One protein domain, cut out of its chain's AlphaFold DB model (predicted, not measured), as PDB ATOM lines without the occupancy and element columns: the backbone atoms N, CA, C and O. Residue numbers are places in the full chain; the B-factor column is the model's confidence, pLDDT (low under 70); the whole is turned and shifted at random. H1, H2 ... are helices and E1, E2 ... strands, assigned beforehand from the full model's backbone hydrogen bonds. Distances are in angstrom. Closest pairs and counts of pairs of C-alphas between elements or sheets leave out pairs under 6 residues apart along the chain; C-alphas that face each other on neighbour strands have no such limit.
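AT A GLANCE: This is residues 82 to 184 of the 184 residues of the protein "SUMF1/EgtB/PvdO family nonheme iron enzyme" of Phycisphaeraceae bacterium (UniProt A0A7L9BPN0). With little regular structure, a small hairpin, E1 and E2, packs on H1; beyond H1, H2 stands crosswise with short H3 on it, and in the long tail after H3 residues 171 to 176 stick out. The named elements, mostly helix, hold only 34 of 103 printed residues, in the order H1 E1 E2 H2 H3. The whole is compact, radius of gyration of the C-alphas 14.2 A, with spans of 43 by 28 by 24 A.

IN THESE COORDINATES: E1 is residues 112 to 114, E2 121 to 123. H1, residues 84 to 95, runs 15.4 A from C-alpha 84 at (188.072, 147.691, 204.091). H2, residues 137 to 148, is 16.4 A long; H3, residues 156 to 159, ends at C-alpha (180.130, 157.456, 186.104).

HOW THE PARTS SIT: E1 and E2 are antiparallel at 152 degrees, N 113 to O 122 being 2.9 A. The closest C-alphas of H1 and E2, Ala 88 and Tyr 121, are 4.9 A apart. H1 and H2 are close but not clearly touching, C-alphas 90 and 143 at 6.8 A, about perpendicular at 88 degrees. H2 and H3 touch, C-alphas 146 and 158 at 4.9 A. In H1 and H2 every O i to N i+4 pair is within hydrogen-bond range; H3 is too short for one.

THE WHOLE: The farthest C-alphas, Pro 125 and Gly 173, are 45.8 A apart. The printed part has no cut; links H1 to E1 and E2 to H2 are long. Residues 183 to 184 have pLDDT under 70.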
ATOM      1  N   VAL A  82     188.662 155.458 204.778       96.81
ATOM      2  CA  VAL A  82     187.652 154.522 204.273       96.81
ATOM      3  C   VAL A  82     188.114 153.093 204.567       96.81
ATOM      4  O   VAL A  82     189.175 152.647 204.119       96.81
ATOM      5  N   THR A  83     187.299 152.383 205.335       97.00
ATOM      6  CA  THR A  83     187.569 151.045 205.857       97.00
ATOM      7  C   THR A  83     187.470 149.975 204.773       97.00
ATOM      8  O   THR A  83     186.790 150.129 203.753       97.00
ATOM      9  N   SER A  84     188.109 148.831 205.006       97.62
ATOM     10  CA  SER A  84     188.072 147.691 204.091       97.62
ATOM     11  C   SER A  84     186.662 147.133 203.897       97.62
ATOM     12  O   SER A  84     186.354 146.671 202.800       97.62
ATOM     13  N   ALA A  85     185.796 147.206 204.912       97.12
ATOM     14  CA  ALA A  85     184.391 146.820 204.781       97.12
ATOM     15  C   ALA A  85     183.623 147.749 203.821       97.12
ATOM     16  O   ALA A  85     182.903 147.274 202.942       97.12
ATOM     17  N   GLN A  86     183.831 149.067 203.923       97.56
ATOM     18  CA  GLN A  86     183.216 150.047 203.015       97.56
ATOM     19  C   GLN A  86     183.733 149.877 201.577       97.56
ATOM     20  O   GLN A  86     182.950 149.892 200.625       97.56
ATOM     21  N   TRP A  87     185.035 149.621 201.413       97.62
ATOM     22  CA  TRP A  87     185.617 149.269 200.117       97.62
ATOM     23  C   TRP A  87     185.053 147.963 199.550       97.62
ATOM     24  O   TRP A  87     184.756 147.898 198.360       97.62
ATOM     25  N   ALA A  88     184.865 146.924 200.368       97.19
ATOM     26  CA  ALA A  88     184.301 145.650 199.921       97.19
ATOM     27  C   ALA A  88     182.859 145.799 199.402       97.19
ATOM     28  O   ALA A  88     182.510 145.202 198.379       97.19
ATOM     29  N   ALA A  89     182.046 146.636 200.054       97.12
ATOM     30  CA  ALA A  89     180.707 146.970 199.573       97.12
ATOM     31  C   ALA A  89     180.761 147.644 198.190       97.12
ATOM     32  O   ALA A  89     180.091 147.193 197.258       97.12
ATOM     33  N   PHE A  90     181.631 148.645 198.022       97.81
ATOM     34  CA  PHE A  90     181.839 149.309 196.735       97.81
ATOM     35  C   PHE A  90     182.328 148.356 195.642       97.81
ATOM     36  O   PHE A  90     181.740 148.313 194.565       97.81
ATOM     37  N   PHE A  91     183.371 147.556 195.893       97.62
ATOM     38  CA  PHE A  91     183.907 146.644 194.877       97.62
ATOM     39  C   PHE A  91     182.906 145.560 194.488       97.62
ATOM     40  O   PHE A  91     182.856 145.171 193.324       97.62
ATOM     41  N   THR A  92     182.063 145.113 195.421       96.62
ATOM     42  CA  THR A  92     180.936 144.240 195.083       96.62
ATOM     43  C   THR A  92     179.972 144.946 194.130       96.62
ATOM     44  O   THR A  92     179.648 144.387 193.088       96.62
ATOM     45  N   ALA A  93     179.562 146.180 194.428       96.56
ATOM     46  CA  ALA A  93     178.619 146.925 193.593       96.56
ATOM     47  C   ALA A  93     179.191 147.309 192.211       96.56
ATOM     48  O   ALA A  93     178.470 147.274 191.212       96.56
ATOM     49  N   ALA A  94     180.478 147.659 192.149       97.12
ATOM     50  CA  ALA A  94     181.152 148.142 190.947       97.12
ATOM     51  C   ALA A  94     181.646 147.011 190.031       97.12
ATOM     52  O   ALA A  94     181.581 147.137 188.812       97.12
ATOM     53  N   LEU A  95     182.162 145.913 190.598       95.88
ATOM     54  CA  LEU A  95     182.863 144.874 189.831       95.88
ATOM     55  C   LEU A  95     182.073 143.571 189.690       95.88
ATOM     56  O   LEU A  95     182.414 142.756 188.835       95.88
ATOM     57  N   ASN A  96     181.024 143.346 190.490       93.12
ATOM     58  CA  ASN A  96     180.147 142.184 190.328       93.12
ATOM     59  C   ASN A  96     178.982 142.497 189.377       93.12
ATOM     60  O   ASN A  96     177.812 142.437 189.753       93.12
ATOM     61  N   ARG A  97     179.318 142.889 188.145       92.50
ATOM     62  CA  ARG A  97     178.371 143.357 187.130       92.50
ATOM     63  C   ARG A  97     178.698 142.783 185.751       92.50
ATOM     64  O   ARG A  97     179.868 142.508 185.486       92.50
ATOM     65  N   PRO A  98     177.707 142.653 184.850       92.62
ATOM     66  CA  PRO A  98     177.963 142.296 183.455       92.62
ATOM     67  C   PRO A  98     178.544 143.459 182.635       92.62
ATOM     68  O   PRO A  98     179.216 143.224 181.636       92.62
ATOM     69  N   ASP A  99     178.285 144.704 183.043       95.12
ATOM     70  CA  ASP A  99     178.710 145.935 182.387       95.12
ATOM     71  C   ASP A  99     179.850 146.612 183.176       95.12
ATOM     72  O   ASP A  99     179.614 147.175 184.247       95.12
ATOM     73  N   PRO A 100     181.104 146.571 182.682       94.38
ATOM     74  CA  PRO A 100     182.244 147.075 183.438       94.38
ATOM     75  C   PRO A 100     182.162 148.576 183.741       94.38
ATOM     76  O   PRO A 100     181.787 149.399 182.892       94.38
ATOM     77  N   ILE A 101     182.602 148.931 184.947       97.81
ATOM     78  CA  ILE A 101     182.860 150.310 185.354       97.81
ATOM     79  C   ILE A 101     184.337 150.622 185.066       97.81
ATOM     80  O   ILE A 101     185.214 149.905 185.559       97.81
ATOM     81  N   PRO A 102     184.651 151.648 184.255       96.00
ATOM     82  CA  PRO A 102     186.031 152.003 183.956       96.00
ATOM     83  C   PRO A 102     186.736 152.575 185.196       96.00
ATOM     84  O   PRO A 102     186.100 153.021 186.147       96.00
ATOM     85  N   TRP A 103     188.070 152.591 185.163       96.38
ATOM     86  CA  TRP A 103     188.927 153.264 186.155       96.38
ATOM     87  C   TRP A 103     188.925 152.702 187.585       96.38
ATOM     88  O   TRP A 103     189.612 153.246 188.455       96.38
ATOM     89  N   VAL A 104     188.212 151.604 187.828       97.56
ATOM     90  CA  VAL A 104     188.213 150.902 189.115       97.56
ATOM     91  C   VAL A 104     189.394 149.935 189.170       97.56
ATOM     92  O   VAL A 104     189.451 148.965 188.416       97.56
ATOM     93  N   VAL A 105     190.328 150.185 190.088       96.06
ATOM     94  CA  VAL A 105     191.409 149.259 190.439       96.06
ATOM     95  C   VAL A 105     191.222 148.778 191.873       96.06
ATOM     96  O   VAL A 105     190.883 149.548 192.772       96.06
ATOM     97  N   THR A 106     191.421 147.484 192.100       95.25
ATOM     98  CA  THR A 106     191.331 146.901 193.442       95.25
ATOM     99  C   THR A 106     192.578 147.228 194.275       95.25
ATOM    100  O   THR A 106     193.662 147.331 193.699       95.25
ATOM    101  N   PRO A 107     192.483 147.337 195.612       95.00
ATOM    102  CA  PRO A 107     193.603 147.734 196.460       95.00
ATOM    103  C   PRO A 107     194.685 146.650 196.508       95.00
ATOM    104  O   PRO A 107     194.389 145.456 196.456       95.00
ATOM    105  N   HIS A 108     195.941 147.065 196.677       93.88
ATOM    106  CA  HIS A 108     197.074 146.153 196.869       93.88
ATOM    107  C   HIS A 108     197.148 145.615 198.302       93.88
ATOM    108  O   HIS A 108     197.516 144.463 198.514       93.88
ATOM    109  N   PHE A 109     196.804 146.440 199.291       94.25
ATOM    110  CA  PHE A 109     196.854 146.087 200.709       94.25
ATOM    111  C   PHE A 109     195.574 146.544 201.399       94.25
ATOM    112  O   PHE A 109     195.240 147.726 201.369       94.25
ATOM    113  N   TRP A 110     194.833 145.593 201.970       97.25
ATOM    114  CA  TRP A 110     193.558 145.838 202.645       97.25
ATOM    115  C   TRP A 110     193.071 144.597 203.418       97.25
ATOM    116  O   TRP A 110     193.736 143.556 203.492       97.25
ATOM    117  N   GLY A 111     191.907 144.723 204.050       97.25
ATOM    118  CA  GLY A 111     191.231 143.696 204.841       97.25
ATOM    119  C   GLY A 111     190.435 142.662 204.043       97.25
ATOM    120  O   GLY A 111     189.988 141.680 204.638       97.25
ATOM    121  N   GLY A 112     190.234 142.866 202.739       95.25
ATOM    122  CA  GLY A 112     189.270 142.106 201.941       95.25
ATOM    123  C   GLY A 112     189.835 141.312 200.770       95.25
ATOM    124  O   GLY A 112     191.002 141.424 200.405       95.25
ATOM    125  N   ALA A 113     188.972 140.477 200.195       95.94
ATOM    126  CA  ALA A 113     189.241 139.677 199.009       95.94
ATOM    127  C   ALA A 113     187.952 139.417 198.213       95.94
ATOM    128  O   ALA A 113     186.844 139.449 198.756       95.94
ATOM    129  N   ARG A 114     188.109 139.123 196.917       96.00
ATOM    130  CA  ARG A 114     187.020 138.667 196.043       96.00
ATOM    131  C   ARG A 114     186.796 137.170 196.228       96.00
ATOM    132  O   ARG A 114     187.741 136.395 196.117       96.00
ATOM    133  N   ASN A 115     185.550 136.748 196.401       95.62
ATOM    134  CA  ASN A 115     185.157 135.354 196.259       95.62
ATOM    135  C   ASN A 115     185.092 134.996 194.756       95.62
ATOM    136  O   ASN A 115     184.271 135.572 194.040       95.62
ATOM    137  N   PRO A 116     185.917 134.064 194.241       93.50
ATOM    138  CA  PRO A 116     185.940 133.755 192.809       93.50
ATOM    139  C   PRO A 116     184.644 133.136 192.277       93.50
ATOM    140  O   PRO A 116     184.328 133.335 191.108       93.50
ATOM    141  N   ALA A 117     183.903 132.410 193.119       94.06
ATOM    142  CA  ALA A 117     182.681 131.716 192.726       94.06
ATOM    143  C   ALA A 117     181.478 132.663 192.625       94.06
ATOM    144  O   ALA A 117     180.644 132.501 191.741       94.06
ATOM    145  N   THR A 118     181.387 133.651 193.520       93.38
ATOM    146  CA  THR A 118     180.230 134.565 193.585       93.38
ATOM    147  C   THR A 118     180.522 135.965 193.056       93.38
ATOM    148  O   THR A 118     179.598 136.742 192.838       93.38
ATOM    149  N   GLY A 119     181.798 136.322 192.904       91.19
ATOM    150  CA  GLY A 119     182.248 137.664 192.540       91.19
ATOM    151  C   GLY A 119     182.123 138.717 193.642       91.19
ATOM    152  O   GLY A 119     182.570 139.845 193.445       91.19
ATOM    153  N   VAL A 120     181.573 138.343 194.798       94.56
ATOM    154  CA  VAL A 120     181.367 139.222 195.954       94.56
ATOM    155  C   VAL A 120     182.695 139.504 196.648       94.56
ATOM    156  O   VAL A 120     183.499 138.596 196.859       94.56
ATOM    157  N   TYR A 121     182.911 140.756 197.036       95.75
ATOM    158  CA  TYR A 121     184.030 141.158 197.878       95.75
ATOM    159  C   TYR A 121     183.602 141.174 199.340       95.75
ATOM    160  O   TYR A 121     182.513 141.627 199.683       95.75
ATOM    161  N   SER A 122     184.473 140.678 200.210       95.69
ATOM    162  CA  SER A 122     184.238 140.641 201.654       95.69
ATOM    163  C   SER A 122     185.555 140.733 202.412       95.69
ATOM    164  O   SER A 122     186.629 140.507 201.850       95.69
ATOM    165  N   THR A 123     185.468 141.092 203.681       97.12
ATOM    166  CA  THR A 123     186.586 141.211 204.612       97.12
ATOM    167  C   THR A 123     186.867 139.883 205.307       97.12
ATOM    168  O   THR A 123     185.973 139.070 205.544       97.12
ATOM    169  N   ARG A 124     188.138 139.641 205.643       95.25
ATOM    170  CA  ARG A 124     188.497 138.558 206.570       95.25
ATOM    171  C   ARG A 124     188.041 138.918 207.992       95.25
ATOM    172  O   ARG A 124     187.955 140.111 208.289       95.25
ATOM    173  N   PRO A 125     187.847 137.943 208.901       95.62
ATOM    174  CA  PRO A 125     187.540 138.234 210.301       95.62
ATOM    175  C   PRO A 125     188.531 139.232 210.918       95.62
ATOM    176  O   PRO A 125     189.745 139.034 210.837       95.62
ATOM    177  N   GLY A 126     188.013 140.321 211.495       95.44
ATOM    178  CA  GLY A 126     188.816 141.403 212.085       95.44
ATOM    179  C   GLY A 126     189.497 142.330 211.068       95.44
ATOM    180  O   GLY A 126     190.255 143.214 211.456       95.44
ATOM    181  N   GLY A 127     189.253 142.139 209.771       96.31
ATOM    182  CA  GLY A 127     189.792 142.970 208.695       96.31
ATOM    183  C   GLY A 127     188.939 144.192 208.365       96.31
ATOM    184  O   GLY A 127     189.370 145.009 207.559       96.31
ATOM    185  N   ASP A 128     187.753 144.320 208.960       96.00
ATOM    186  CA  ASP A 128     186.730 145.299 208.577       96.00
ATOM    187  C   ASP A 128     187.226 146.739 208.643       96.00
ATOM    188  O   ASP A 128     187.102 147.476 207.668       96.00
ATOM    189  N   MET A 129     187.860 147.096 209.763       96.19
ATOM    190  CA  MET A 129     188.322 148.452 210.076       96.19
ATOM    191  C   MET A 129     189.719 148.771 209.535       96.19
ATOM    192  O   MET A 129     190.243 149.852 209.789       96.19
ATOM    193  N   LEU A 130     190.356 147.845 208.811       96.31
ATOM    194  CA  LEU A 130     191.667 148.116 208.226       96.31
ATOM    195  C   LEU A 130     191.540 149.125 207.080       96.31
ATOM    196  O   LEU A 130     190.592 149.017 206.295       96.31
ATOM    197  N   PRO A 131     192.501 150.048 206.915       94.81
ATOM    198  CA  PRO A 131     192.529 150.912 205.745       94.81
ATOM    199  C   PRO A 131     192.838 150.093 204.486       94.81
ATOM    200  O   PRO A 131     193.417 149.002 204.549       94.81
ATOM    201  N   ALA A 132     192.477 150.643 203.331       95.19
ATOM    202  CA  ALA A 132     192.910 150.136 202.038       95.19
ATOM    203  C   ALA A 132     193.971 151.055 201.429       95.19
ATOM    204  O   ALA A 132     193.908 152.275 201.578       95.19
ATOM    205  N   GLY A 133     194.905 150.490 200.673       94.81
ATOM    206  CA  GLY A 133     195.761 151.288 199.806       94.81
ATOM    207  C   GLY A 133     196.294 150.532 198.597       94.81
ATOM    208  O   GLY A 133     196.042 149.342 198.397       94.81
ATOM    209  N   GLY A 134     196.951 151.288 197.720       93.44
ATOM    210  CA  GLY A 134     197.194 150.887 196.331       93.44
ATOM    211  C   GLY A 134     196.027 151.200 195.386       93.44
ATOM    212  O   GLY A 134     196.130 150.928 194.196       93.44
ATOM    213  N   ILE A 135     194.940 151.800 195.883       95.62
ATOM    214  CA  ILE A 135     193.935 152.438 195.023       95.62
ATOM    215  C   ILE A 135     194.504 153.723 194.415       95.62
ATOM    216  O   ILE A 135     195.361 154.376 195.012       95.62
ATOM    217  N   ASN A 136     194.005 154.102 193.241       94.25
ATOM    218  CA  ASN A 136     194.354 155.369 192.606       94.25
ATOM    219  C   ASN A 136     193.239 156.414 192.779       94.25
ATOM    220  O   ASN A 136     192.120 156.100 193.193       94.25
ATOM    221  N   TRP A 137     193.552 157.662 192.423       94.44
ATOM    222  CA  TRP A 137     192.610 158.782 192.480       94.44
ATOM    223  C   TRP A 137     191.306 158.509 191.720       94.44
ATOM    224  O   TRP A 137     190.227 158.771 192.244       94.44
ATOM    225  N   ARG A 138     191.375 157.924 190.518       96.88
ATOM    226  CA  ARG A 138     190.179 157.670 189.703       96.88
ATOM    227  C   ARG A 138     189.237 156.654 190.350       96.88
ATOM    228  O   ARG A 138     188.030 156.855 190.328       96.88
ATOM    229  N   THR A 139     189.762 155.608 190.990       98.12
ATOM    230  CA  THR A 139     188.942 154.667 191.776       98.12
ATOM    231  C   THR A 139     188.253 155.374 192.942       98.12
ATOM    232  O   THR A 139     187.073 155.130 193.184       98.12
ATOM    233  N   ALA A 140     188.952 156.281 193.632       97.25
ATOM    234  CA  ALA A 140     188.351 157.086 194.694       97.25
ATOM    235  C   ALA A 140     187.255 158.029 194.162       97.25
ATOM    236  O   ALA A 140     186.198 158.137 194.774       97.25
ATOM    237  N   ALA A 141     187.452 158.646 192.993       97.06
ATOM    238  CA  ALA A 141     186.439 159.480 192.350       97.06
ATOM    239  C   ALA A 141     185.174 158.682 191.975       97.06
ATOM    240  O   ALA A 141     184.060 159.118 192.260       97.06
ATOM    241  N   VAL A 142     185.339 157.474 191.425       98.19
ATOM    242  CA  VAL A 142     184.222 156.558 191.127       98.19
ATOM    243  C   VAL A 142     183.489 156.128 192.408       98.19
ATOM    244  O   VAL A 142     182.260 156.050 192.420       98.19
ATOM    245  N   PHE A 143     184.210 155.896 193.509       97.94
ATOM    246  CA  PHE A 143     183.602 155.636 194.819       97.94
ATOM    247  C   PHE A 143     182.772 156.828 195.313       97.94
ATOM    248  O   PHE A 143     181.636 156.644 195.751       97.94
ATOM    249  N   CYS A 144     183.287 158.054 195.186       97.12
ATOM    250  CA  CYS A 144     182.552 159.270 195.533       97.12
ATOM    251  C   CYS A 144     181.286 159.454 194.685       97.12
ATOM    252  O   CYS A 144     180.251 159.823 195.236       97.12
ATOM    253  N   ASN A 145     181.331 159.153 193.383       97.88
ATOM    254  CA  ASN A 145     180.138 159.141 192.532       97.88
ATOM    255  C   ASN A 145     179.092 158.152 193.047       97.88
ATOM    256  O   ASN A 145     177.929 158.513 193.212       97.88
ATOM    257  N   TRP A 146     179.512 156.929 193.378       98.25
ATOM    258  CA  TRP A 146     178.602 155.912 193.899       98.25
ATOM    259  C   TRP A 146     177.951 156.341 195.221       98.25
ATOM    260  O   TRP A 146     176.738 156.201 195.379       98.25
ATOM    261  N   LEU A 147     178.715 156.939 196.144       97.12
ATOM    262  CA  LEU A 147     178.162 157.520 197.372       97.12
ATOM    263  C   LEU A 147     177.188 158.674 197.091       97.12
ATOM    264  O   LEU A 147     176.138 158.738 197.727       97.12
ATOM    265  N   HIS A 148     177.521 159.560 196.148       96.06
ATOM    266  CA  HIS A 148     176.691 160.700 195.744       96.06
ATOM    267  C   HIS A 148     175.355 160.263 195.132       96.06
ATOM    268  O   HIS A 148     174.335 160.918 195.314       96.06
ATOM    269  N   ASN A 149     175.353 159.124 194.443       97.12
ATOM    270  CA  ASN A 149     174.187 158.546 193.786       97.12
ATOM    271  C   ASN A 149     173.441 157.539 194.665       97.12
ATOM    272  O   ASN A 149     172.959 156.519 194.171       97.12
ATOM    273  N   ASP A 150     173.366 157.789 195.972       96.19
ATOM    274  CA  ASP A 150     172.655 156.945 196.938       96.19
ATOM    275  C   ASP A 150     173.054 155.464 196.890       96.19
ATOM    276  O   ASP A 150     172.263 154.592 197.267       96.19
ATOM    277  N   GLN A 151     174.281 155.165 196.459       96.81
ATOM    278  CA  GLN A 151     174.825 153.812 196.357       96.81
ATOM    279  C   GLN A 151     173.993 152.885 195.464       96.81
ATOM    280  O   GLN A 151     173.963 151.666 195.668       96.81
ATOM    281  N   ARG A 152     173.299 153.450 194.467       95.50
ATOM    282  CA  ARG A 152     172.512 152.658 193.522       95.50
ATOM    283  C   ARG A 152     173.394 151.672 192.758       95.50
ATOM    284  O   ARG A 152     174.593 151.865 192.567       95.50
ATOM    285  N   ALA A 153     172.759 150.589 192.325       92.56
ATOM    286  CA  ALA A 153     173.390 149.529 191.555       92.56
ATOM    287  C   ALA A 153     173.190 149.702 190.040       92.56
ATOM    288  O   ALA A 153     173.498 148.784 189.290       92.56
ATOM    289  N   ASP A 154     172.666 150.819 189.543       94.75
ATOM    290  CA  ASP A 154     172.758 151.128 188.113       94.75
ATOM    291  C   ASP A 154     174.171 151.622 187.761       94.75
ATOM    292  O   ASP A 154     174.919 152.072 188.626       94.75
ATOM    293  N   ARG A 155     174.580 151.463 186.500       96.56
ATOM    294  CA  ARG A 155     175.944 151.796 186.062       96.56
ATOM    295  C   ARG A 155     176.225 153.293 186.132       96.56
ATOM    296  O   ARG A 155     177.345 153.675 186.461       96.56
ATOM    297  N   ASP A 156     175.223 154.123 185.875       96.88
ATOM    298  CA  ASP A 156     175.378 155.577 185.847       96.88
ATOM    299  C   ASP A 156     175.731 156.139 187.227       96.88
ATOM    300  O   ASP A 156     176.495 157.100 187.311       96.88
ATOM    301  N   ALA A 157     175.311 155.466 188.306       97.44
ATOM    302  CA  ALA A 157     175.701 155.792 189.676       97.44
ATOM    303  C   ALA A 157     177.225 155.876 189.901       97.44
ATOM    304  O   ALA A 157     177.670 156.531 190.840       97.44
ATOM    305  N   PHE A 158     178.031 155.231 189.055       98.19
ATOM    306  CA  PHE A 158     179.492 155.214 189.157       98.19
ATOM    307  C   PHE A 158     180.180 156.251 188.252       98.19
ATOM    308  O   PHE A 158     181.344 156.590 188.471       98.19
ATOM    309  N   LEU A 159     179.494 156.743 187.218       97.44
ATOM    310  CA  LEU A 159     180.130 157.456 186.104       97.44
ATOM    311  C   LEU A 159     180.063 158.977 186.220       97.44
ATOM    312  O   LEU A 159     180.907 159.657 185.634       97.44
ATOM    313  N   SER A 160     179.081 159.493 186.954       95.19
ATOM    314  CA  SER A 160     178.855 160.924 187.158       95.19
ATOM    315  C   SER A 160     178.301 161.207 188.559       95.19
ATOM    316  O   SER A 160     177.972 160.286 189.305       95.19
ATOM    317  N   GLY A 161     178.225 162.482 188.940       92.38
ATOM    318  CA  GLY A 161     177.797 162.931 190.265       92.38
ATOM    319  C   GLY A 161     178.731 164.026 190.760       92.38
ATOM    320  O   GLY A 161     178.626 165.174 190.337       92.38
ATOM    321  N   ALA A 162     179.691 163.654 191.605       94.00
ATOM    322  CA  ALA A 162     180.746 164.567 192.042       94.00
ATOM    323  C   ALA A 162     181.860 164.737 190.990       94.00
ATOM    324  O   ALA A 162     182.486 165.795 190.934       94.00
ATOM    325  N   TYR A 163     182.102 163.695 190.185       95.62
ATOM    326  CA  TYR A 163     183.149 163.639 189.168       95.62
ATOM    327  C   TYR A 163     182.613 163.108 187.838       95.62
ATOM    328  O   TYR A 163     181.977 162.054 187.807       95.62
ATOM    329  N   ASP A 164     182.930 163.770 186.730       95.12
ATOM    330  CA  ASP A 164     182.642 163.275 185.384       95.12
ATOM    331  C   ASP A 164     183.760 162.339 184.901       95.12
ATOM    332  O   ASP A 164     184.840 162.765 184.491       95.12
ATOM    333  N   THR A 165     183.500 161.031 184.938       95.75
ATOM    334  CA  THR A 165     184.486 160.017 184.527       95.75
ATOM    335  C   THR A 165     184.732 159.982 183.017       95.75
ATOM    336  O   THR A 165     185.687 159.335 182.581       95.75
ATOM    337  N   SER A 166     183.902 160.661 182.213       95.12
ATOM    338  CA  SER A 166     184.098 160.752 180.763       95.12
ATOM    339  C   SER A 166     185.307 161.609 180.390       95.12
ATOM    340  O   SER A 166     185.876 161.426 179.314       95.12
ATOM    341  N   THR A 167     185.756 162.487 181.294       94.38
ATOM    342  CA  THR A 167     186.956 163.302 181.077       94.38
ATOM    343  C   THR A 167     188.241 162.550 181.418       94.38
ATOM    344  O   THR A 167     189.324 162.960 181.003       94.38
ATOM    345  N   PHE A 168     188.157 161.442 182.159       95.31
ATOM    346  CA  PHE A 168     189.341 160.750 182.658       95.31
ATOM    347  C   PHE A 168     190.163 160.180 181.507       95.31
ATOM    348  O   PHE A 168     189.669 159.434 180.661       95.31
ATOM    349  N   GLY A 169     191.447 160.510 181.487       93.88
ATOM    350  CA  GLY A 169     192.307 160.136 180.377       93.88
ATOM    351  C   GLY A 169     193.667 160.805 180.423       93.88
ATOM    352  O   GLY A 169     194.104 161.327 181.450       93.88
ATOM    353  N   HIS A 170     194.370 160.732 179.303       92.50
ATOM    354  CA  HIS A 170     195.689 161.323 179.140       92.50
ATOM    355  C   HIS A 170     195.802 161.965 177.772       92.50
ATOM    356  O   HIS A 170     195.250 161.460 176.792       92.50
ATOM    357  N   VAL A 171     196.576 163.042 177.699       92.38
ATOM    358  CA  VAL A 171     196.943 163.642 176.420       92.38
ATOM    359  C   VAL A 171     197.984 162.737 175.741       92.38
ATOM    360  O   VAL A 171     199.035 162.480 176.338       92.38
ATOM    361  N   PRO A 172     197.739 162.236 174.514       91.88
ATOM    362  CA  PRO A 172     198.690 161.368 173.824       91.88
ATOM    363  C   PRO A 172     200.074 162.015 173.690       91.88
ATOM    364  O   PRO A 172     200.193 163.163 173.269       91.88
ATOM    365  N   GLY A 173     201.127 161.273 174.047       92.25
ATOM    366  CA  GLY A 173     202.509 161.767 174.003       92.25
ATOM    367  C   GLY A 173     202.907 162.697 175.158       92.25
ATOM    368  O   GLY A 173     203.974 163.303 175.098       92.25
ATOM    369  N   SER A 174     202.083 162.810 176.204       91.31
ATOM    370  CA  SER A 174     202.314 163.672 177.369       91.31
ATOM    371  C   SER A 174     202.090 162.917 178.687       91.31
ATOM    372  O   SER A 174     201.444 161.873 178.725       91.31
ATOM    373  N   SER A 175     202.616 163.463 179.786       84.94
ATOM    374  CA  SER A 175     202.283 163.048 181.156       84.94
ATOM    375  C   SER A 175     201.002 163.705 181.693       84.94
ATOM    376  O   SER A 175     200.589 163.406 182.812       84.94
ATOM    377  N   ALA A 176     200.374 164.596 180.918       88.38
ATOM    378  CA  ALA A 176     199.178 165.327 181.317       88.38
ATOM    379  C   ALA A 176     197.930 164.430 181.353       88.38
ATOM    380  O   ALA A 176     197.677 163.644 180.435       88.38
ATOM    381  N   TYR A 177     197.138 164.595 182.412       91.38
ATOM    382  CA  TYR A 177     195.834 163.966 182.601       91.38
ATOM    383  C   TYR A 177     194.738 164.869 182.022       91.38
ATOM    384  O   TYR A 177     194.881 166.088 182.046       91.38
ATOM    385  N   THR A 178     193.652 164.284 181.519       94.31
ATOM    386  CA  THR A 178     192.450 165.029 181.077       94.31
ATOM    387  C   THR A 178     191.334 165.019 182.125       94.31
ATOM    388  O   THR A 178     190.238 165.521 181.884       94.31
ATOM    389  N   ASP A 179     191.615 164.427 183.288       93.88
ATOM    390  CA  ASP A 179     190.702 164.315 184.417       93.88
ATOM    391  C   ASP A 179     190.180 165.702 184.825       93.88
ATOM    392  O   ASP A 179     190.889 166.703 184.752       93.88
ATOM    393  N   GLN A 180     188.919 165.755 185.246       86.94
ATOM    394  CA  GLN A 180     188.228 166.988 185.610       86.94
ATOM    395  C   GLN A 180     189.019 167.811 186.647       86.94
ATOM    396  O   GLN A 180     189.340 167.316 187.728       86.94
ATOM    397  N   GLU A 181     189.283 169.087 186.342       78.25
ATOM    398  CA  GLU A 181     190.082 169.975 187.206       78.25
ATOM    399  C   GLU A 181     189.282 170.612 188.355       78.25
ATOM    400  O   GLU A 181     189.850 171.021 189.367       78.25
ATOM    401  N   SER A 182     187.957 170.707 188.220       73.00
ATOM    402  CA  SER A 182     187.076 171.296 189.232       73.00
ATOM    403  C   SER A 182     185.757 170.543 189.311       73.00
ATOM    404  O   SER A 182     185.259 170.093 188.287       73.00
ATOM    405  N   ARG A 183     185.206 170.397 190.522       64.31
ATOM    406  CA  ARG A 183     183.926 169.713 190.776       64.31
ATOM    407  C   ARG A 183     182.799 170.236 189.873       64.31
ATOM    408  O   ARG A 183     182.761 171.434 189.591       64.31
ATOM    409  N   SER A 184     181.910 169.338 189.455       60.19
ATOM    410  CA  SER A 184     180.690 169.657 188.699       60.19
ATOM    411  C   SER A 184     179.616 170.319 189.557       60.19
ATOM    412  O   SER A 184     179.662 170.169 190.803       60.19
TER     413      SER A 184